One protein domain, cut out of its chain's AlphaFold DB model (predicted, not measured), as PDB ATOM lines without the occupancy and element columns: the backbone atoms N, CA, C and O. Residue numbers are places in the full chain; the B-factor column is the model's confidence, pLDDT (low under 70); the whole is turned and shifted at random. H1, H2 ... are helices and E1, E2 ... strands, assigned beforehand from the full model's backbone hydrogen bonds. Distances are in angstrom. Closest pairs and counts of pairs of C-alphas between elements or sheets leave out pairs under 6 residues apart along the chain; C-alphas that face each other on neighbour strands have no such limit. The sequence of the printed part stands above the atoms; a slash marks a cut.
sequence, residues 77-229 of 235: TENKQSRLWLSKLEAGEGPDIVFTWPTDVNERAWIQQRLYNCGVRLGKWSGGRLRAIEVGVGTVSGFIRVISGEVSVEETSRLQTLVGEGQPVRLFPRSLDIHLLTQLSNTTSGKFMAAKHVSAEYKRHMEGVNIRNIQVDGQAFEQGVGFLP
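This is residues 77 to 229 of the 235 residues of an uncharacterized protein of Gammaproteobacteria bacterium 42_54_T18 (UniProt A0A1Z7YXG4). Look for two lobes: the larger is a strongly twisted sheet of E1, E5, E6, E7 and E8 with H4 and the short H5 over one face and H1 crossing H4, and the smaller is a sheet of three strands, E3, E2 and E4, with H3 over it. H2 bridges them, lying across part of the larger sheet and near H3, while the long stretch 134 to 152 runs from E3 to H3, its residues 145 to 146 pairing with E4. The printed part has 153 residues with five named helices and eight named strands, in the order H1 E1 H2 E2 E3 H3 E4 H4 H5 E5 E6 E7 E8, and its class is mixed, helices and strands. The larger sheet is branched and mixed, with E1 and E5 parallel and its other pairs antiparallel; the smaller has the order E3, E2, E4 and is antiparallel. The whole is compact, with a radius of gyration of the C-alphas of 15.1 A, and spans 42 by 33 by 27 A.

Begin at E6, residues 208 to 216, which bends by 55 degrees at residue 213. On one side of it is E5, residues 197 to 205, antiparallel, with N 203 and O 210 at 2.8 A. On its other side are E7, residues 219 to 221, with N 216 and O 219 at 2.9 A, and E8, residues 225 to 228, with N 211 and O 225 at 2.8 A. E5, E6 and E7 form a meander, each strand the antiparallel neighbour of the one before. Beside E5, E1, residues 96 to 100, runs parallel to it at 28 degrees, with N 98 and O 198 at 2.8 A. Now find H4, residues 174 to 188, on this sheet at a height of 7.3 A, over E6 and slantwise to it at 52 degrees on the local plane; the closest C-alphas of H4 and E8 are those of Leu 180 and Phe 227, 5.7 A apart. H5, residues 191 to 194, is on the same face as H4, and the two only just touch, only at the corner, with 3 pairs of C-alphas within 8 A. H1, residues 77 to 90, touches H4 through residues 177 to 182 of H4 alone, closest at the C-alphas of Ser 82 and Ile 178, 5.4 A, and is only just about perpendicular to it at 72 degrees. H2, residues 105 to 117, is on the larger sheet at a height of 9.6 A and runs across the strands, at 76 degrees to E6 on the local plane. Turn to E2, residues 121 to 126, the inner strand of the smaller sheet. E3, residues 129 to 133, forms a hairpin with it, with N 131 and O 124 at 2.8 A; E4, residues 167 to 171, is its other antiparallel neighbour, with N 123 and O 169 at 3.0 A. H3, residues 153 to 161, is over E2, closest at the C-alphas of Leu 122 and Leu 159, 6.6 A. E3, H3 and E4 make a split strand-helix-strand unit, two strands of one sheet that are not neighbours, with E2 between them in the sheet and a helix between them along the chain, and its crossover is right-handed. In H1, H2, H3 and H4 every O i to N i+4 pair is within hydrogen-bond range; H5 is too short for such a pair.

Find C-alpha 197 at (41.430, 9.971, 152.814); from there E5 runs 24.9 A to C-alpha 205, and E6 returns over 23.2 A from 208 to 216. H4 covers 20.8 A from C-alpha 174 at (31.842, 26.576, 143.133) to C-alpha 188. H1 begins at C-alpha 77, (35.575, 16.827, 129.392), and runs 20.0 A; H2 runs 18.4 A and E2 16.3 A. E8 ends at C-alpha 228, (45.410, 30.198, 142.961).

The C-alphas farthest apart are those of Val 163 and Glu 222, 42.2 A. The printed part has no cut; the link E3 to H3, with 19 residues, is long and the other links are tight. The mean pLDDT of the printed part is 91.8, and no printed residue is under 70.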
ATOM      1  N   THR A  77      35.804  18.120 128.731       72.75
ATOM      2  CA  THR A  77      35.575  16.827 129.392       72.75
ATOM      3  C   THR A  77      36.077  16.840 130.837       72.75
ATOM      4  O   THR A  77      35.353  16.417 131.736       72.75
ATOM      5  N   GLU A  78      37.257  17.413 131.088       77.31
ATOM      6  CA  GLU A  78      37.804  17.607 132.438       77.31
ATOM      7  C   GLU A  78      36.887  18.489 133.293       77.31
ATOM      8  O   GLU A  78      36.562  18.136 134.424       77.31
ATOM      9  N   ASN A  79      36.369  19.588 132.735       81.81
ATOM     10  CA  ASN A  79      35.444  20.460 133.457       81.81
ATOM     11  C   ASN A  79      34.146  19.732 133.849       81.81
ATOM     12  O   ASN A  79      33.661  19.890 134.971       81.81
ATOM     13  N   LYS A  80      33.589  18.903 132.954       88.25
ATOM     14  CA  LYS A  80      32.421  18.062 133.266       88.25
ATOM     15  C   LYS A  80      32.719  17.076 134.390       88.25
ATOM     16  O   LYS A  80      31.908  16.938 135.304       88.25
ATOM     17  N   GLN A  81      33.877  16.427 134.338       91.56
ATOM     18  CA  GLN A  81      34.282  15.451 135.340       91.56
ATOM     19  C   GLN A  81      34.463  16.097 136.723       91.56
ATOM     20  O   GLN A  81      33.947  15.586 137.715       91.56
ATOM     21  N   SER A  82      35.097  17.265 136.794       90.75
ATOM     22  CA  SER A  82      35.284  17.994 138.052       90.75
ATOM     23  C   SER A  82      33.979  18.519 138.644       90.75
ATOM     24  O   SER A  82      33.804  18.513 139.861       90.75
ATOM     25  N   ARG A  83      33.014  18.908 137.803       93.44
ATOM     26  CA  ARG A  83      31.651  19.225 138.262       93.44
ATOM     27  C   ARG A  83      30.951  18.011 138.863       93.44
ATOM     28  O   ARG A  83      30.239  18.166 139.853       93.44
ATOM     29  N   LEU A  84      31.143  16.830 138.273       93.94
ATOM     30  CA  LEU A  84      30.594  15.579 138.793       93.94
ATOM     31  C   LEU A  84      31.222  15.223 140.145       93.94
ATOM     32  O   LEU A  84      30.496  14.888 141.075       93.94
ATOM     33  N   TRP A  85      32.544  15.336 140.283       94.50
ATOM     34  CA  TRP A  85      33.220  15.119 141.565       94.50
ATOM     35  C   TRP A  85      32.755  16.090 142.637       94.50
ATOM     36  O   TRP A  85      32.452  15.657 143.743       94.50
ATOM     37  N   LEU A  86      32.618  17.373 142.297       95.50
ATOM     38  CA  LEU A  86      32.088  18.344 143.242       95.50
ATOM     39  C   LEU A  86      30.673  17.970 143.691       95.50
ATOM     40  O   LEU A  86      30.392  17.984 144.879       95.50
ATOM     41  N   SER A  87      29.805  17.566 142.759       95.50
ATOM     42  CA  SER A  87      28.449  17.120 143.093       95.50
ATOM     43  C   SER A  87      28.433  15.907 144.027       95.50
ATOM     44  O   SER A  87      27.539  15.813 144.861       95.50
ATOM     45  N   LYS A  88      29.390  14.980 143.886       94.06
ATOM     46  CA  LYS A  88      29.533  13.831 144.789       94.06
ATOM     47  C   LYS A  88      29.947  14.274 146.188       94.06
ATOM     48  O   LYS A  88      29.262  13.935 147.146       94.06
ATOM     49  N   LEU A  89      30.984  15.106 146.292       94.38
ATOM     50  CA  LEU A  89      31.449  15.638 147.578       94.38
ATOM     51  C   LEU A  89      30.353  16.451 148.286       94.38
ATOM     52  O   LEU A  89      30.178  16.337 149.494       94.38
ATOM     53  N   GLU A  90      29.563  17.222 147.534       93.62
ATOM     54  CA  GLU A  90      28.402  17.961 148.051       93.62
ATOM     55  C   GLU A  90      27.271  17.044 148.545       93.62
ATOM     56  O   GLU A  90      26.526  17.428 149.444       93.62
ATOM     57  N   ALA A  91      27.148  15.837 147.988       92.12
ATOM     58  CA  ALA A  91      26.222  14.805 148.452       92.12
ATOM     59  C   ALA A  91      26.776  13.980 149.633       92.12
ATOM     60  O   ALA A  91      26.079  13.104 150.141       92.12
ATOM     61  N   GLY A  92      28.011  14.248 150.075       88.81
ATOM     62  CA  GLY A  92      28.703  13.463 151.099       88.81
ATOM     63  C   GLY A  92      29.336  12.168 150.574       88.81
ATOM     64  O   GLY A  92      29.741  11.324 151.368       88.81
ATOM     65  N   GLU A  93      29.428  11.999 149.253       92.25
ATOM     66  CA  GLU A  93      30.122  10.884 148.609       92.25
ATOM     67  C   GLU A  93      31.573  11.256 148.270       92.25
ATOM     68  O   GLU A  93      31.830  12.283 147.639       92.25
ATOM     69  N   GLY A  94      32.521  10.368 148.571       91.88
ATOM     70  CA  GLY A  94      33.928  10.522 148.196       91.88
ATOM     71  C   GLY A  94      34.878  10.456 149.393       91.88
ATOM     72  O   GLY A  94      34.466  10.019 150.470       91.88
ATOM     73  N   PRO A  95      36.149  10.841 149.201       94.88
ATOM     74  CA  PRO A  95      37.139  10.847 150.271       94.88
ATOM     75  C   PRO A  95      36.851  11.934 151.310       94.88
ATOM     76  O   PRO A  95      36.310  12.995 150.996       94.88
ATOM     77  N   ASP A  96      37.338  11.710 152.526       93.44
ATOM     78  CA  ASP A  96      37.603  12.795 153.466       93.44
ATOM     79  C   ASP A  96      38.827  13.590 152.985       93.44
ATOM     80  O   ASP A  96      39.898  13.012 152.784       93.44
ATOM     81  N   ILE A  97      38.672  14.897 152.755       94.00
ATOM     82  CA  ILE A  97      39.737  15.757 152.222       94.00
ATOM     83  C   ILE A  97      40.105  16.822 153.252       94.00
ATOM     84  O   ILE A  97      39.297  17.693 153.581       94.00
ATOM     85  N   VAL A  98      41.364  16.812 153.683       93.00
ATOM     86  CA  VAL A  98      41.895  17.732 154.690       93.00
ATOM     87  C   VAL A  98      43.039  18.559 154.111       93.00
ATOM     88  O   VAL A  98      44.050  18.029 153.652       93.00
ATOM     89  N   PHE A  99      42.902  19.885 154.177       92.12
ATOM     90  CA  PHE A  99      43.973  20.822 153.841       92.12
ATOM     91  C   PHE A  99      44.490  21.505 155.102       92.12
ATOM     92  O   PHE A  99      43.781  22.289 155.736       92.12
ATOM     93  N   THR A 100      45.731  21.199 155.456       92.06
ATOM     94  CA  THR A 100      46.409  21.758 156.626       92.06
ATOM     95  C   THR A 100      46.922  23.158 156.310       92.06
ATOM     96  O   THR A 100      47.357  23.443 155.192       92.06
ATOM     97  N   TRP A 101      46.853  24.049 157.294       91.00
ATOM     98  CA  TRP A 101      47.359  25.414 157.180       91.00
ATOM     99  C   TRP A 101      48.852  25.491 157.521       91.00
ATOM    100  O   TRP A 101      49.309  24.707 158.355       91.00
ATOM    101  N   PRO A 102      49.592  26.465 156.959       91.12
ATOM    102  CA  PRO A 102      50.956  26.741 157.384       91.12
ATOM    103  C   PRO A 102      51.029  27.029 158.885       91.12
ATOM    104  O   PRO A 102      50.143  27.672 159.459       91.12
ATOM    105  N   THR A 103      52.126  26.599 159.504       90.06
ATOM    106  CA  THR A 103      52.458  26.946 160.894       90.06
ATOM    107  C   THR A 103      52.908  28.400 161.031       90.06
ATOM    108  O   THR A 103      52.710  29.000 162.086       90.06
ATOM    109  N   ASP A 104      53.475  28.984 159.971       91.56
ATOM    110  CA  ASP A 104      53.838  30.398 159.936       91.56
ATOM    111  C   ASP A 104      52.586  31.285 159.889       91.56
ATOM    112  O   ASP A 104      51.755  31.201 158.979       91.56
ATOM    113  N   VAL A 105      52.456  32.157 160.892       89.38
ATOM    114  CA  VAL A 105      51.273  33.005 161.087       89.38
ATOM    115  C   VAL A 105      51.100  34.003 159.940       89.38
ATOM    116  O   VAL A 105      49.969  34.258 159.524       89.38
ATOM    117  N   ASN A 106      52.199  34.544 159.407       90.56
ATOM    118  CA  ASN A 106      52.158  35.541 158.339       90.56
ATOM    119  C   ASN A 106      51.752  34.904 157.006       90.56
ATOM    120  O   ASN A 106      50.915  35.446 156.287       90.56
ATOM    121  N   GLU A 107      52.305  33.735 156.688       92.69
ATOM    122  CA  GLU A 107      51.947  32.953 155.509       92.69
ATOM    123  C   GLU A 107      50.479  32.538 155.563       92.69
ATOM    124  O   GLU A 107      49.742  32.737 154.597       92.69
ATOM    125  N   ARG A 108      50.023  32.033 156.713       90.94
ATOM    126  CA  ARG A 108      48.620  31.676 156.930       90.94
ATOM    127  C   ARG A 108      47.694  32.873 156.718       90.94
ATOM    128  O   ARG A 108      46.740  32.753 155.953       90.94
ATOM    129  N   ALA A 109      47.982  34.020 157.338       89.88
ATOM    130  CA  ALA A 109      47.183  35.237 157.174       89.88
ATOM    131  C   ALA A 109      47.148  35.710 155.710       89.88
ATOM    132  O   ALA A 109      46.088  36.054 155.189       89.88
ATOM    133  N   TRP A 110      48.285  35.654 155.010       92.25
ATOM    134  CA  TRP A 110      48.357  36.017 153.597       92.25
ATOM    135  C   TRP A 110      47.510  35.083 152.716       92.25
ATOM    136  O   TRP A 110      46.730  35.560 151.890       92.25
ATOM    137  N   ILE A 111      47.601  33.759 152.913       93.12
ATOM    138  CA  ILE A 111      46.804  32.778 152.152       93.12
ATOM    139  C   ILE A 111      45.311  32.989 152.414       93.12
ATOM    140  O   ILE A 111      44.514  32.960 151.476       93.12
ATOM    141  N   GLN A 112      44.924  33.235 153.669       91.38
ATOM    142  CA  GLN A 112      43.541  33.550 154.033       91.38
ATOM    143  C   GLN A 112      43.034  34.781 153.284       91.38
ATOM    144  O   GLN A 112      42.000  34.708 152.622       91.38
ATOM    145  N   GLN A 113      43.784  35.884 153.311       91.44
ATOM    146  CA  GLN A 113      43.400  37.092 152.587       91.44
ATOM    147  C   GLN A 113      43.272  36.836 151.083       91.44
ATOM    148  O   GLN A 113      42.325  37.291 150.440       91.44
ATOM    149  N   ARG A 114      44.200  36.063 150.512       92.94
ATOM    150  CA  ARG A 114      44.180  35.715 149.091       92.94
ATOM    151  C   ARG A 114      42.938  34.900 148.717       92.94
ATOM    152  O   ARG A 114      42.313  35.190 147.699       92.94
ATOM    153  N   LEU A 115      42.547  33.941 149.557       92.69
ATOM    154  CA  LEU A 115      41.303  33.179 149.421       92.69
ATOM    155  C   LEU A 115      40.067  34.088 149.495       92.69
ATOM    156  O   LEU A 115      39.160  33.951 148.672       92.69
ATOM    157  N   TYR A 116      40.038  35.039 150.434       92.31
ATOM    158  CA  TYR A 116      38.934  35.994 150.577       92.31
ATOM    159  C   TYR A 116      38.779  36.905 149.369       92.31
ATOM    160  O   TYR A 116      37.669  37.072 148.864       92.31
ATOM    161  N   ASN A 117      39.890  37.417 148.843       92.19
ATOM    162  CA  ASN A 117      39.894  38.197 147.608       92.19
ATOM    163  C   ASN A 117      39.360  37.383 146.414       92.19
ATOM    164  O   ASN A 117      38.848  37.957 145.456       92.19
ATOM    165  N   CYS A 118      39.432  36.052 146.494       92.75
ATOM    166  CA  CYS A 118      38.866  35.127 145.518       92.75
ATOM    167  C   CYS A 118      37.463  34.616 145.855       92.75
ATOM    168  O   CYS A 118      36.987  33.673 145.228       92.75
ATOM    169  N   GLY A 119      36.768  35.259 146.794       93.50
ATOM    170  CA  GLY A 119      35.354  35.016 147.065       93.50
ATOM    171  C   GLY A 119      35.071  33.869 148.031       93.50
ATOM    172  O   GLY A 119      33.902  33.517 148.196       93.50
ATOM    173  N   VAL A 120      36.094  33.301 148.683       94.88
ATOM    174  CA  VAL A 120      35.876  32.425 149.843       94.88
ATOM    175  C   VAL A 120      35.136  33.205 150.923       94.88
ATOM    176  O   VAL A 120      35.357  34.399 151.106       94.88
ATOM    177  N   ARG A 121      34.228  32.534 151.628       95.75
ATOM    178  CA  ARG A 121      33.402  33.131 152.677       95.75
ATOM    179  C   ARG A 121      33.466  32.352 153.962       95.75
ATOM    180  O   ARG A 121      33.685  31.142 153.956       95.75
ATOM    181  N   LEU A 122      33.185  33.050 155.046       95.88
ATOM    182  CA  LEU A 122      32.943  32.452 156.343       95.88
ATOM    183  C   LEU A 122      31.457  32.141 156.517       95.88
ATOM    184  O   LEU A 122      30.570  32.803 155.970       95.88
ATOM    185  N   GLY A 123      31.195  31.104 157.297       95.75
ATOM    186  CA  GLY A 123      29.853  30.708 157.679       95.75
ATOM    187  C   GLY A 123      29.828  29.974 159.009       95.75
ATOM    188  O   GLY A 123      30.866  29.667 159.596       95.75
ATOM    189  N   LYS A 124      28.615  29.670 159.468       95.62
ATOM    190  CA  LYS A 124      28.357  28.842 160.649       95.62
ATOM    191  C   LYS A 124      27.529  27.633 160.252       95.62
ATOM    192  O   LYS A 124      26.463  27.786 159.662       95.62
ATOM    193  N   TRP A 125      28.006  26.440 160.580       94.25
ATOM    194  CA  TRP A 125      27.369  25.168 160.245       94.25
ATOM    195  C   TRP A 125      26.876  24.457 161.506       94.25
ATOM    196  O   TRP A 125      27.614  24.323 162.480       94.25
ATOM    197  N   SER A 126      25.623  23.998 161.511       94.00
ATOM    198  CA  SER A 126      25.060  23.258 162.648       94.00
ATOM    199  C   SER A 126      23.885  22.381 162.231       94.00
ATOM    200  O   SER A 126      22.936  22.857 161.600       94.00
ATOM    201  N   GLY A 127      23.916  21.110 162.641       88.31
ATOM    202  CA  GLY A 127      22.848  20.143 162.381       88.31
ATOM    203  C   GLY A 127      22.623  19.890 160.890       88.31
ATOM    204  O   GLY A 127      21.487  19.969 160.431       88.31
ATOM    205  N   GLY A 128      23.703  19.685 160.127       87.19
ATOM    206  CA  GLY A 128      23.629  19.345 158.699       87.19
ATOM    207  C   GLY A 128      23.233  20.499 157.771       87.19
ATOM    208  O   GLY A 128      22.907  20.260 156.613       87.19
ATOM    209  N   ARG A 129      23.226  21.744 158.262       91.06
ATOM    210  CA  ARG A 129      22.850  22.921 157.470       91.06
ATOM    211  C   ARG A 129      23.648  24.162 157.841       91.06
ATOM    212  O   ARG A 129      24.066  24.344 158.989       91.06
ATOM    213  N   LEU A 130      23.786  25.047 156.859       92.19
ATOM    214  CA  LEU A 130      24.378  26.363 157.033       92.19
ATOM    215  C   LEU A 130      23.387  27.273 157.772       92.19
ATOM    216  O   LEU A 130      22.238  27.417 157.361       92.19
ATOM    217  N   ARG A 131      23.823  27.842 158.893       95.25
ATOM    218  CA  ARG A 131      23.032  28.730 159.760       95.25
ATOM    219  C   ARG A 131      23.267  30.195 159.462       95.25
ATOM    220  O   ARG A 131      22.346  30.990 159.586       95.25
ATOM    221  N   ALA A 132      24.491  30.524 159.070       95.31
ATOM    222  CA  ALA A 132      24.895  31.867 158.711       95.31
ATOM    223  C   ALA A 132      25.977  31.804 157.638       95.31
ATOM    224  O   ALA A 132      26.788  30.875 157.629       95.31
ATOM    225  N   ILE A 133      26.000  32.802 156.765       95.44
ATOM    226  CA  ILE A 133      27.026  32.992 155.746       95.44
ATOM    227  C   ILE A 133      27.273  34.481 155.581       95.44
ATOM    228  O   ILE A 133      26.339  35.280 155.659       95.44
ATOM    229  N   GLU A 134      28.522  34.853 155.341       95.69
ATOM    230  CA  GLU A 134      28.839  36.211 154.921       95.69
ATOM    231  C   GLU A 134      28.148  36.575 153.603       95.69
ATOM    232  O   GLU A 134      27.947  35.752 152.703       95.69
ATOM    233  N   VAL A 135      27.804  37.852 153.467       91.88
ATOM    234  CA  VAL A 135      27.224  38.376 152.234       91.88
ATOM    235  C   VAL A 135      28.283  38.393 151.130       91.88
ATOM    236  O   VAL A 135      29.440  38.739 151.355       91.88
ATOM    237  N   GLY A 136      27.876  38.067 149.904       88.88
ATOM    238  CA  GLY A 136      28.667  38.349 148.711       88.88
ATOM    239  C   GLY A 136      28.054  37.767 147.437       88.88
ATOM    240  O   GLY A 136      26.992  37.149 147.458       88.88
ATOM    241  N   VAL A 137      28.766  37.924 146.322       83.50
ATOM    242  CA  VAL A 137      28.330  37.526 144.974       83.50
ATOM    243  C   VAL A 137      28.693  36.087 144.575       83.50
ATOM    244  O   VAL A 137      29.745  35.573 144.940       83.50
ATOM    245  N   GLY A 138      27.847  35.433 143.781       85.19
ATOM    246  CA  GLY A 138      28.119  34.094 143.245       85.19
ATOM    247  C   GLY A 138      27.748  32.940 144.182       85.19
ATOM    248  O   GLY A 138      27.443  33.130 145.362       85.19
ATOM    249  N   THR A 139      27.737  31.731 143.620       88.88
ATOM    250  CA  THR A 139      27.356  30.503 144.320       88.88
ATOM    251  C   THR A 139      28.554  29.874 145.025       88.88
ATOM    252  O   THR A 139      29.613  29.651 144.429       88.88
ATOM    253  N   VAL A 140      28.376  29.563 146.308       94.06
ATOM    254  CA  VAL A 140      29.328  28.751 147.072       94.06
ATOM    255  C   VAL A 140      29.052  27.266 146.845       94.06
ATOM    256  O   VAL A 140      27.921  26.879 146.547       94.06
ATOM    257  N   SER A 141      30.086  26.439 146.957       93.19
ATOM    258  CA  SER A 141      29.929  24.990 146.972       93.19
ATOM    259  C   SER A 141      29.329  24.515 148.296       93.19
ATOM    260  O   SER A 141      29.587  25.089 149.356       93.19
ATOM    261  N   GLY A 142      28.556  23.430 148.229       92.00
ATOM    262  CA  GLY A 142      28.136  22.660 149.400       92.00
ATOM    263  C   GLY A 142      29.249  21.791 150.000       92.00
ATOM    264  O   GLY A 142      29.007  21.127 151.001       92.00
ATOM    265  N   PHE A 143      30.456  21.776 149.423       92.38
ATOM    266  CA  PHE A 143      31.611  21.087 149.987       92.38
ATOM    267  C   PHE A 143      32.190  21.901 151.159       92.38
ATOM    268  O   PHE A 143      33.059  22.769 151.008       92.38
ATOM    269  N   ILE A 144      31.627  21.653 152.344       91.44
ATOM    270  CA  ILE A 144      31.894  22.409 153.569       91.44
ATOM    271  C   ILE A 144      33.265  22.057 154.144       91.44
ATOM    272  O   ILE A 144      33.552  20.898 154.430       91.44
ATOM    273  N   ARG A 145      34.082  23.080 154.415       92.06
ATOM    274  CA  ARG A 145      35.360  22.929 155.120       92.06
ATOM    275  C   ARG A 145      35.238  23.494 156.522       92.06
ATOM    276  O   ARG A 145      35.195  24.713 156.698       92.06
ATOM    277  N   VAL A 146      35.170  22.612 157.514       90.75
ATOM    278  CA  VAL A 146      35.184  23.016 158.924       90.75
ATOM    279  C   VAL A 146      36.535  23.635 159.249       90.75
ATOM    280  O   VAL A 146      37.580  23.105 158.876       90.75
ATOM    281  N   ILE A 147      36.515  24.789 159.910       88.56
ATOM    282  CA  ILE A 147      37.745  25.430 160.353       88.56
ATOM    283  C   ILE A 147      38.276  24.645 161.550       88.56
ATOM    284  O   ILE A 147      37.680  24.656 162.625       88.56
ATOM    285  N   SER A 148      39.399  23.962 161.346       75.00
ATOM    286  CA  SER A 148      40.188  23.327 162.397       75.00
ATOM    287  C   SER A 148      41.476  24.120 162.638       75.00
ATOM    288  O   SER A 148      42.075  24.661 161.706       75.00
ATOM    289  N   GLY A 149      41.898  24.200 163.901       74.62
ATOM    290  CA  GLY A 149      43.107  24.921 164.305       74.62
ATOM    291  C   GLY A 149      42.904  26.423 164.516       74.62
ATOM    292  O   GLY A 149      41.803  26.890 164.807       74.62
ATOM    293  N   GLU A 150      44.001  27.175 164.427       78.19
ATOM    294  CA  GLU A 150      44.010  28.609 164.714       78.19
ATOM    295  C   GLU A 150      43.274  29.419 163.640       78.19
ATOM    296  O   GLU A 150      43.483  29.259 162.434       78.19
ATOM    297  N   VAL A 151      42.437  30.338 164.110       80.81
ATOM    298  CA  VAL A 151      41.680  31.295 163.300       80.81
ATOM    299  C   VAL A 151      42.346  32.655 163.456       80.81
ATOM    300  O   VAL A 151      42.723  33.028 164.568       80.81
ATOM    301  N   SER A 152      42.525  33.407 162.368       83.31
ATOM    302  CA  SER A 152      43.120  34.742 162.492       83.31
ATOM    303  C   SER A 152      42.180  35.705 163.229       83.31
ATOM    304  O   SER A 152      40.970  35.478 163.337       83.31
ATOM    305  N   VAL A 153      42.737  36.799 163.756       86.62
ATOM    306  CA  VAL A 153      41.953  37.849 164.432       86.62
ATOM    307  C   VAL A 153      40.882  38.416 163.494       86.62
ATOM    308  O   VAL A 153      39.742  38.613 163.908       86.62
ATOM    309  N   GLU A 154      41.221  38.609 162.219       87.00
ATOM    310  CA  GLU A 154      40.287  39.098 161.205       87.00
ATOM    311  C   GLU A 154      39.152  38.099 160.936       87.00
ATOM    312  O   GLU A 154      37.980  38.474 160.968       87.00
ATOM    313  N   GLU A 155      39.473  36.815 160.746       89.81
ATOM    314  CA  GLU A 155      38.459  35.768 160.580       89.81
ATOM    315  C   GLU A 155      37.551  35.655 161.805       89.81
ATOM    316  O   GLU A 155      36.341  35.484 161.668       89.81
ATOM    317  N   THR A 156      38.114  35.793 163.005       90.81
ATOM    318  CA  THR A 156      37.354  35.754 164.257       90.81
ATOM    319  C   THR A 156      36.395  36.935 164.341       90.81
ATOM    320  O   THR A 156      35.209  36.736 164.604       90.81
ATOM    321  N   SER A 157      36.868  38.150 164.048       92.19
ATOM    322  CA  SER A 157      36.020  39.343 164.005       92.19
ATOM    323  C   SER A 157      34.874  39.174 163.007       92.19
ATOM    324  O   SER A 157      33.736  39.515 163.311       92.19
ATOM    325  N   ARG A 158      35.147  38.614 161.825       92.94
ATOM    326  CA  ARG A 158      34.137  38.369 160.788       92.94
ATOM    327  C   ARG A 158      33.147  37.263 161.165       92.94
ATOM    328  O   ARG A 158      31.954  37.405 160.943       92.94
ATOM    329  N   LEU A 159      33.598  36.188 161.809       93.56
ATOM    330  CA  LEU A 159      32.717  35.134 162.329       93.56
ATOM    331  C   LEU A 159      31.801  35.632 163.456       93.56
ATOM    332  O   LEU A 159      30.680  35.137 163.594       93.56
ATOM    333  N   GLN A 160      32.262  36.594 164.260       93.00
ATOM    334  CA  GLN A 160      31.481  37.189 165.347       93.00
ATOM    335  C   GLN A 160      30.324  38.062 164.846       93.00
ATOM    336  O   GLN A 160      29.303  38.138 165.525       93.00
ATOM    337  N   THR A 161      30.432  38.670 163.659       94.44
ATOM    338  CA  THR A 161      29.328  39.456 163.074       94.44
ATOM    339  C   THR A 161      28.214  38.583 162.491       94.44
ATOM    340  O   THR A 161      27.098  39.061 162.287       94.44
ATOM    341  N   LEU A 162      28.478  37.294 162.247       94.88
ATOM    342  CA  LEU A 162      27.477  36.361 161.740       94.88
ATOM    343  C   LEU A 162      26.481  35.968 162.836       94.88
ATOM    344  O   LEU A 162      26.843  35.337 163.831       94.88
ATOM    345  N   VAL A 163      25.200  36.265 162.618       89.94
ATOM    346  CA  VAL A 163      24.110  35.874 163.523       89.94
ATOM    347  C   VAL A 163      23.806  34.384 163.366       89.94
ATOM    348  O   VAL A 163      23.542  33.917 162.263       89.94
ATOM    349  N   GLY A 164      23.820  33.640 164.472       85.81
ATOM    350  CA  GLY A 164      23.536  32.204 164.509       85.81
ATOM    351  C   GLY A 164      24.613  31.411 165.246       85.81
ATOM    352  O   GLY A 164      25.738  31.878 165.429       85.81
ATOM    353  N   GLU A 165      24.265  30.204 165.674       89.38
ATOM    354  CA  GLU A 165      25.178  29.270 166.338       89.38
ATOM    355  C   GLU A 165      25.687  28.208 165.359       89.38
ATOM    356  O   GLU A 165      25.026  27.870 164.373       89.38
ATOM    357  N   GLY A 166      26.869  27.661 165.636       92.94
ATOM    358  CA  GLY A 166      27.440  26.566 164.862       92.94
ATOM    359  C   GLY A 166      28.956  26.607 164.780       92.94
ATOM    360  O   GLY A 166      29.600  27.554 165.230       92.94
ATOM    361  N   GLN A 167      29.512  25.561 164.179       93.88
ATOM    362  CA  GLN A 167      30.940  25.467 163.918       93.88
ATOM    363  C   GLN A 167      31.331  26.423 162.788       93.88
ATOM    364  O   GLN A 167      30.601  26.516 161.792       93.88
ATOM    365  N   PRO A 168      32.461  27.134 162.915       94.56
ATOM    366  CA  PRO A 168      32.945  28.003 161.860       94.56
ATOM    367  C   PRO A 168      33.388  27.174 160.650       94.56
ATOM    368  O   PRO A 168      34.076  26.158 160.783       94.56
ATOM    369  N   VAL A 169      32.990  27.612 159.458       94.75
ATOM    370  CA  VAL A 169      33.310  26.944 158.190       94.75
ATOM    371  C   VAL A 169      33.820  27.943 157.158       94.75
ATOM    372  O   VAL A 169      33.414  29.106 157.163       94.75
ATOM    373  N   ARG A 170      34.680  27.477 156.247       94.56
ATOM    374  CA  ARG A 170      35.043  28.191 155.018       94.56
ATOM    375  C   ARG A 170      34.265  27.612 153.844       94.56
ATOM    376  O   ARG A 170      34.211  26.398 153.650       94.56
ATOM    377  N   LEU A 171      33.676  28.502 153.060       95.50
ATOM    378  CA  LEU A 171      32.810  28.201 151.930       95.50
ATOM    379  C   LEU A 171      33.471  28.738 150.673       95.50
ATOM    380  O   LEU A 171      33.691  29.943 150.544       95.50
ATOM    381  N   PHE A 172      33.819  27.841 149.765       95.38
ATOM    382  CA  PHE A 172      34.546  28.195 148.557       95.38
ATOM    383  C   PHE A 172      33.545  28.465 147.430       95.38
ATOM    384  O   PHE A 172      32.500  27.810 147.373       95.38
ATOM    385  N   PRO A 173      33.821  29.406 146.512       95.31
ATOM    386  CA  PRO A 173      33.054  29.512 145.280       95.31
ATOM    387  C   PRO A 173      33.066  28.186 144.524       95.31
ATOM    388  O   PRO A 173      34.095  27.509 144.454       95.31
ATOM    389  N   ARG A 174      31.945  27.835 143.888       94.88
ATOM    390  CA  ARG A 174      31.842  26.576 143.133       94.88
ATOM    391  C   ARG A 174      32.913  26.466 142.038       94.88
ATOM    392  O   ARG A 174      33.443  25.385 141.799       94.88
ATOM    393  N   SER A 175      33.245  27.578 141.378       92.25
ATOM    394  CA  SER A 175      34.303  27.641 140.358       92.25
ATOM    395  C   SER A 175      35.680  27.300 140.924       92.25
ATOM    396  O   SER A 175      36.430  26.556 140.294       92.25
ATOM    397  N   LEU A 176      35.983  27.805 142.119       93.50
ATOM    398  CA  LEU A 176      37.254  27.591 142.793       93.50
ATOM    399  C   LEU A 176      37.417  26.125 143.214       93.50
ATOM    400  O   LEU A 176      38.477  25.538 143.011       93.50
ATOM    401  N   ASP A 177      36.342  25.500 143.700       94.19
ATOM    402  CA  ASP A 177      36.347  24.069 144.017       94.19
ATOM    403  C   ASP A 177      36.477  23.187 142.776       94.19
ATOM    404  O   ASP A 177      37.257  22.238 142.773       94.19
ATOM    405  N   ILE A 178      35.792  23.519 141.680       93.75
ATOM    406  CA  ILE A 178      35.972  22.809 140.404       93.75
ATOM    407  C   ILE A 178      37.430  22.898 139.944       93.75
ATOM    408  O   ILE A 178      37.995  21.894 139.506       93.75
ATOM    409  N   HIS A 179      38.042  24.081 140.034       93.00
ATOM    410  CA  HIS A 179      39.438  24.273 139.655       93.00
ATOM    411  C   HIS A 179      40.365  23.406 140.514       93.00
ATOM    412  O   HIS A 179      41.134  22.609 139.973       93.00
ATOM    413  N   LEU A 180      40.214  23.477 141.838       93.38
ATOM    414  CA  LEU A 180      40.963  22.665 142.791       93.38
ATOM    415  C   LEU A 180      40.875  21.166 142.487       93.38
ATOM    416  O   LEU A 180      41.900  20.496 142.391       93.38
ATOM    417  N   LEU A 181      39.662  20.642 142.310       94.00
ATOM    418  CA  LEU A 181      39.440  19.218 142.054       94.00
ATOM    419  C   LEU A 181      40.012  18.781 140.703       94.00
ATOM    420  O   LEU A 181      40.528  17.671 140.584       94.00
ATOM    421  N   THR A 182      39.978  19.662 139.701       93.25
ATOM    422  CA  THR A 182      40.615  19.410 138.399       93.25
ATOM    423  C   THR A 182      42.119  19.230 138.570       93.25
ATOM    424  O   THR A 182      42.687  18.243 138.105       93.25
ATOM    425  N   GLN A 183      42.771  20.153 139.276       92.62
ATOM    426  CA  GLN A 183      44.215  20.086 139.475       92.62
ATOM    427  C   GLN A 183      44.623  18.907 140.366       92.62
ATOM    428  O   GLN A 183      45.566  18.187 140.044       92.62
ATOM    429  N   LEU A 184      43.871  18.650 141.440       93.31
ATOM    430  CA  LEU A 184      44.091  17.500 142.311       93.31
ATOM    431  C   LEU A 184      43.952  16.183 141.540       93.31
ATOM    432  O   LEU A 184      44.771  15.280 141.705       93.31
ATOM    433  N   SER A 185      42.961  16.079 140.651       93.00
ATOM    434  CA  SER A 185      42.839  14.934 139.750       93.00
ATOM    435  C   SER A 185      44.052  14.788 138.849       93.00
ATOM    436  O   SER A 185      44.588  13.690 138.733       93.00
ATOM    437  N   ASN A 186      44.481  15.867 138.199       92.25
ATOM    438  CA  ASN A 186      45.597  15.815 137.259       92.25
ATOM    439  C   ASN A 186      46.873  15.319 137.948       92.25
ATOM    440  O   ASN A 186      47.532  14.416 137.436       92.25
ATOM    441  N   THR A 187      47.156  15.819 139.151       93.38
ATOM    442  CA  THR A 187      48.302  15.390 139.962       93.38
ATOM    443  C   THR A 187      48.175  13.952 140.460       93.38
ATOM    444  O   THR A 187      49.147  13.200 140.457       93.38
ATOM    445  N   THR A 188      46.979  13.534 140.875       93.44
ATOM    446  CA  THR A 188      46.758  12.190 141.437       93.44
ATOM    447  C   THR A 188      46.362  11.152 140.386       93.44
ATOM    448  O   THR A 188      46.051  10.012 140.729       93.44
ATOM    449  N   SER A 189      46.358  11.520 139.100       91.06
ATOM    450  CA  SER A 189      45.809  10.708 138.002       91.06
ATOM    451  C   SER A 189      44.376  10.217 138.278       91.06
ATOM    452  O   SER A 189      44.033   9.070 137.998       91.06
ATOM    453  N   GLY A 190      43.551  11.068 138.893       88.38
ATOM    454  CA  GLY A 190      42.155  10.796 139.252       88.38
ATOM    455  C   GLY A 190      41.952   9.883 140.468       88.38
ATOM    456  O   GLY A 190      40.809   9.665 140.869       88.38
ATOM    457  N   LYS A 191      43.025   9.373 141.087       90.94
ATOM    458  CA  LYS A 191      42.944   8.403 142.194       90.94
ATOM    459  C   LYS A 191      42.256   8.952 143.440       90.94
ATOM    460  O   LYS A 191      41.648   8.179 144.173       90.94
ATOM    461  N   PHE A 192      42.322  10.264 143.669       94.44
ATOM    462  CA  PHE A 192      41.826  10.872 144.905       94.44
ATOM    463  C   PHE A 192      40.342  10.570 145.175       94.44
ATOM    464  O   PHE A 192      39.972  10.339 146.316       94.44
ATOM    465  N   MET A 193      39.493  10.492 144.143       94.31
ATOM    466  CA  MET A 193      38.051  10.266 144.331       94.31
ATOM    467  C   MET A 193      37.674   8.845 144.741       94.31
ATOM    468  O   MET A 193      36.564   8.636 145.222       94.31
ATOM    469  N   ALA A 194      38.557   7.873 144.511       94.06
ATOM    470  CA  ALA A 194      38.364   6.495 144.952       94.06
ATOM    471  C   ALA A 194      38.991   6.230 146.331       94.06
ATOM    472  O   ALA A 194      38.844   5.131 146.864       94.06
ATOM    473  N   ALA A 195      39.706   7.213 146.879       95.94
ATOM    474  CA  ALA A 195      40.395   7.095 148.149       95.94
ATOM    475  C   ALA A 195      39.433   7.217 149.330       95.94
ATOM    476  O   ALA A 195      38.314   7.720 149.199       95.94
ATOM    477  N   LYS A 196      39.895   6.796 150.506       95.81
ATOM    478  CA  LYS A 196      39.194   7.066 151.766       95.81
ATOM    479  C   LYS A 196      39.593   8.420 152.332       95.81
ATOM    480  O   LYS A 196      38.738   9.138 152.841       95.81
ATOM    481  N   HIS A 197      40.876   8.757 152.240       96.44
ATOM    482  CA  HIS A 197      41.430   9.971 152.814       96.44
ATOM    483  C   HIS A 197      42.411  10.650 151.858       96.44
ATOM    484  O   HIS A 197      43.264  10.010 151.237       96.44
ATOM    485  N   VAL A 198      42.306  11.973 151.773       96.31
ATOM    486  CA  VAL A 198      43.216  12.841 151.032       96.31
ATOM    487  C   VAL A 198      43.675  13.949 151.966       96.31
ATOM    488  O   VAL A 198      42.861  14.725 152.458       96.31
ATOM    489  N   SER A 199      44.980  14.072 152.174       95.81
ATOM    490  CA  SER A 199      45.551  15.166 152.959       95.81
ATOM    491  C   SER A 199      46.513  15.978 152.118       95.81
ATOM    492  O   SER A 199      47.262  15.414 151.324       95.81
ATOM    493  N   ALA A 200      46.550  17.286 152.323       95.56
ATOM    494  CA  ALA A 200      47.598  18.129 151.773       95.56
ATOM    495  C   ALA A 200      47.776  19.400 152.618       95.56
ATOM    496  O   ALA A 200      47.090  19.592 153.619       95.56
ATOM    497  N   GLU A 201      48.699  20.269 152.228       94.50
ATOM    498  CA  GLU A 201      49.041  21.491 152.956       94.50
ATOM    499  C   GLU A 201      48.950  22.708 152.037       94.50
ATOM    500  O   GLU A 201      49.487  22.694 150.926       94.50
ATOM    501  N   TYR A 202      48.297  23.774 152.496       93.94
ATOM    502  CA  TYR A 202      48.364  25.065 151.825       93.94
ATOM    503  C   TYR A 202      49.773  25.638 151.928       93.94
ATOM    504  O   TYR A 202      50.361  25.673 153.003       93.94
ATOM    505  N   LYS A 203      50.292  26.164 150.821       94.81
ATOM    506  CA  LYS A 203      51.588  26.834 150.791       94.81
ATOM    507  C   LYS A 203      51.531  28.067 149.909       94.81
ATOM    508  O   LYS A 203      51.010  28.013 148.794       94.81
ATOM    509  N   ARG A 204      52.112  29.168 150.372       94.00
ATOM    510  CA  ARG A 204      52.349  30.336 149.530       94.00
ATOM    511  C   ARG A 204      53.458  30.006 148.535       94.00
ATOM    512  O   ARG A 204      54.518  29.499 148.902       94.00
ATOM    513  N   HIS A 205      53.218  30.321 147.271       90.12
ATOM    514  CA  HIS A 205      54.231  30.267 146.228       90.12
ATOM    515  C   HIS A 205      54.200  31.581 145.463       90.12
ATOM    516  O   HIS A 205      53.269  31.816 144.700       90.12
ATOM    517  N   MET A 206      55.186  32.448 145.709       87.56
ATOM    518  CA  MET A 206      55.184  33.826 145.204       87.56
ATOM    519  C   MET A 206      53.859  34.533 145.568       87.56
ATOM    520  O   MET A 206      53.545  34.643 146.755       87.56
ATOM    521  N   GLU A 207      53.075  34.961 144.575       86.31
ATOM    522  CA  GLU A 207      51.745  35.577 144.741       86.31
ATOM    523  C   GLU A 207      50.579  34.591 144.521       86.31
ATOM    524  O   GLU A 207      49.405  34.970 144.453       86.31
ATOM    525  N   GLY A 208      50.896  33.302 144.416       91.88
ATOM    526  CA  GLY A 208      49.953  32.203 144.301       91.88
ATOM    527  C   GLY A 208      49.744  31.441 145.609       91.88
ATOM    528  O   GLY A 208      50.518  31.534 146.569       91.88
ATOM    529  N   VAL A 209      48.683  30.639 145.623       94.31
ATOM    530  CA  VAL A 209      48.419  29.644 146.667       94.31
ATOM    531  C   VAL A 209      48.516  28.274 146.028       94.31
ATOM    532  O   VAL A 209      47.775  27.966 145.095       94.31
ATOM    533  N   ASN A 210      49.395  27.443 146.564       94.62
ATOM    534  CA  ASN A 210      49.562  26.065 146.145       94.62
ATOM    535  C   ASN A 210      49.091  25.119 147.243       94.62
ATOM    536  O   ASN A 210      48.985  25.483 148.414       94.62
ATOM    537  N   ILE A 211      48.859  23.878 146.845       94.50
ATOM    538  CA  ILE A 211      48.679  22.752 147.744       94.50
ATOM    539  C   ILE A 211      49.852  21.795 147.531       94.50
ATOM    540  O   ILE A 211      50.165  21.426 146.397       94.50
ATOM    541  N   ARG A 212      50.540  21.437 148.613       95.06
ATOM    542  CA  ARG A 212      51.739  20.587 148.625       95.06
ATOM    543  C   ARG A 212      51.565  19.420 149.589       95.06
ATOM    544  O   ARG A 212      50.551  19.342 150.275       95.06
ATOM    545  N   ASN A 213      52.551  18.522 149.628       95.38
ATOM    546  CA  ASN A 213      52.558  17.362 150.525       95.38
ATOM    547  C   ASN A 213      51.279  16.522 150.369       95.38
ATOM    548  O   ASN A 213      50.671  16.105 151.354       95.38
ATOM    549  N   ILE A 214      50.839  16.340 149.118       96.75
ATOM    550  CA  ILE A 214      49.591  15.650 148.799       96.75
ATOM    551  C   ILE A 214      49.772  14.167 149.110       96.75
ATOM    552  O   ILE A 214      50.684  13.525 148.592       96.75
ATOM    553  N   GLN A 215      48.879  13.620 149.928       97.56
ATOM    554  CA  GLN A 215      48.801  12.198 150.226       97.56
ATOM    555  C   GLN A 215      47.398  11.684 149.924       97.56
ATOM    556  O   GLN A 215      46.407  12.325 150.273       97.56
ATOM    557  N   VAL A 216      47.321  10.517 149.291       97.31
ATOM    558  CA  VAL A 216      46.072   9.807 148.992       97.31
ATOM    559  C   VAL A 216      46.180   8.418 149.605       97.31
ATOM    560  O   VAL A 216      47.028   7.639 149.181       97.31
ATOM    561  N   ASP A 217      45.384   8.131 150.636       96.44
ATOM    562  CA  ASP A 217      45.483   6.906 151.448       96.44
ATOM    563  C   ASP A 217      46.930   6.592 151.901       96.44
ATOM    564  O   ASP A 217      47.385   5.449 151.892       96.44
ATOM    565  N   GLY A 218      47.685   7.637 152.267       94.62
ATOM    566  CA  GLY A 218      49.090   7.549 152.688       94.62
ATOM    567  C   GLY A 218      50.114   7.467 151.546       94.62
ATOM    568  O   GLY A 218      51.313   7.570 151.797       94.62
ATOM    569  N   GLN A 219      49.683   7.334 150.287       96.38
ATOM    570  CA  GLN A 219      50.579   7.447 149.136       96.38
ATOM    571  C   GLN A 219      50.907   8.920 148.869       96.38
ATOM    572  O   GLN A 219      50.012   9.694 148.528       96.38
ATOM    573  N   ALA A 220      52.185   9.292 148.966       96.12
ATOM    574  CA  ALA A 220      52.658  10.640 148.664       96.12
ATOM    575  C   ALA A 220      52.713  10.928 147.151       96.12
ATOM    576  O   ALA A 220      53.077  10.067 146.345       96.12
ATOM    577  N   PHE A 221      52.379  12.166 146.784       94.38
ATOM    578  CA  PHE A 221      52.504  12.724 145.442       94.38
ATOM    579  C   PHE A 221      53.398  13.966 145.506       94.38
ATOM    580  O   PHE A 221      53.024  14.986 146.082       94.38
ATOM    581  N   GLU A 222      54.580  13.871 144.892       89.00
ATOM    582  CA  GLU A 222      55.619  14.915 144.931       89.00
ATOM    583  C   GLU A 222      55.183  16.228 144.269       89.00
ATOM    584  O   GLU A 222      55.604  17.322 144.650       89.00
ATOM    585  N   GLN A 223      54.331  16.136 143.247       89.69
ATOM    586  CA  GLN A 223      53.908  17.303 142.494       89.69
ATOM    587  C   GLN A 223      52.859  18.098 143.275       89.69
ATOM    588  O   GLN A 223      51.736  17.648 143.477       89.69
ATOM    589  N   GLY A 224      53.212  19.322 143.668       88.31
ATOM    590  CA  GLY A 224      52.248  20.285 144.191       88.31
ATOM    591  C   GLY A 224      51.273  20.773 143.117       88.31
ATOM    592  O   GLY A 224      51.559  20.750 141.921       88.31
ATOM    593  N   VAL A 225      50.125  21.260 143.566       89.06
ATOM    594  CA  VAL A 225      49.062  21.813 142.728       89.06
ATOM    595  C   VAL A 225      49.004  23.323 142.905       89.06
ATOM    596  O   VAL A 225      48.910  23.804 144.032       89.06
ATOM    597  N   GLY A 226      49.013  24.069 141.799       86.69
ATOM    598  CA  GLY A 226      48.638  25.481 141.808       86.69
ATOM    599  C   GLY A 226      47.131  25.612 141.987       86.69
ATOM    600  O   GLY A 226      46.375  25.124 141.154       86.69
ATOM    601  N   PHE A 227      46.699  26.221 143.088       84.88
ATOM    602  CA  PHE A 227      45.285  26.378 143.427       84.88
ATOM    603  C   PHE A 227      44.783  27.804 143.146       84.88
ATOM    604  O   PHE A 227      43.683  27.971 142.627       84.88
ATOM    605  N   LEU A 228      45.604  28.822 143.423       91.75
ATOM    606  CA  LEU A 228      45.410  30.198 142.961       91.75
ATOM    607  C   LEU A 228      46.683  30.674 142.254       91.75
ATOM    608  O   LEU A 228      47.759  30.572 142.849       91.75
ATOM    609  N   PRO A 229      46.592  31.206 141.022       87.19
ATOM    610  CA  PRO A 229      47.761  31.633 140.269       87.19
ATOM    611  C   PRO A 229      48.377  32.922 140.826       87.19
ATOM    612  O   PRO A 229      47.712  33.750 141.459       87.19
TER     613      PRO A 229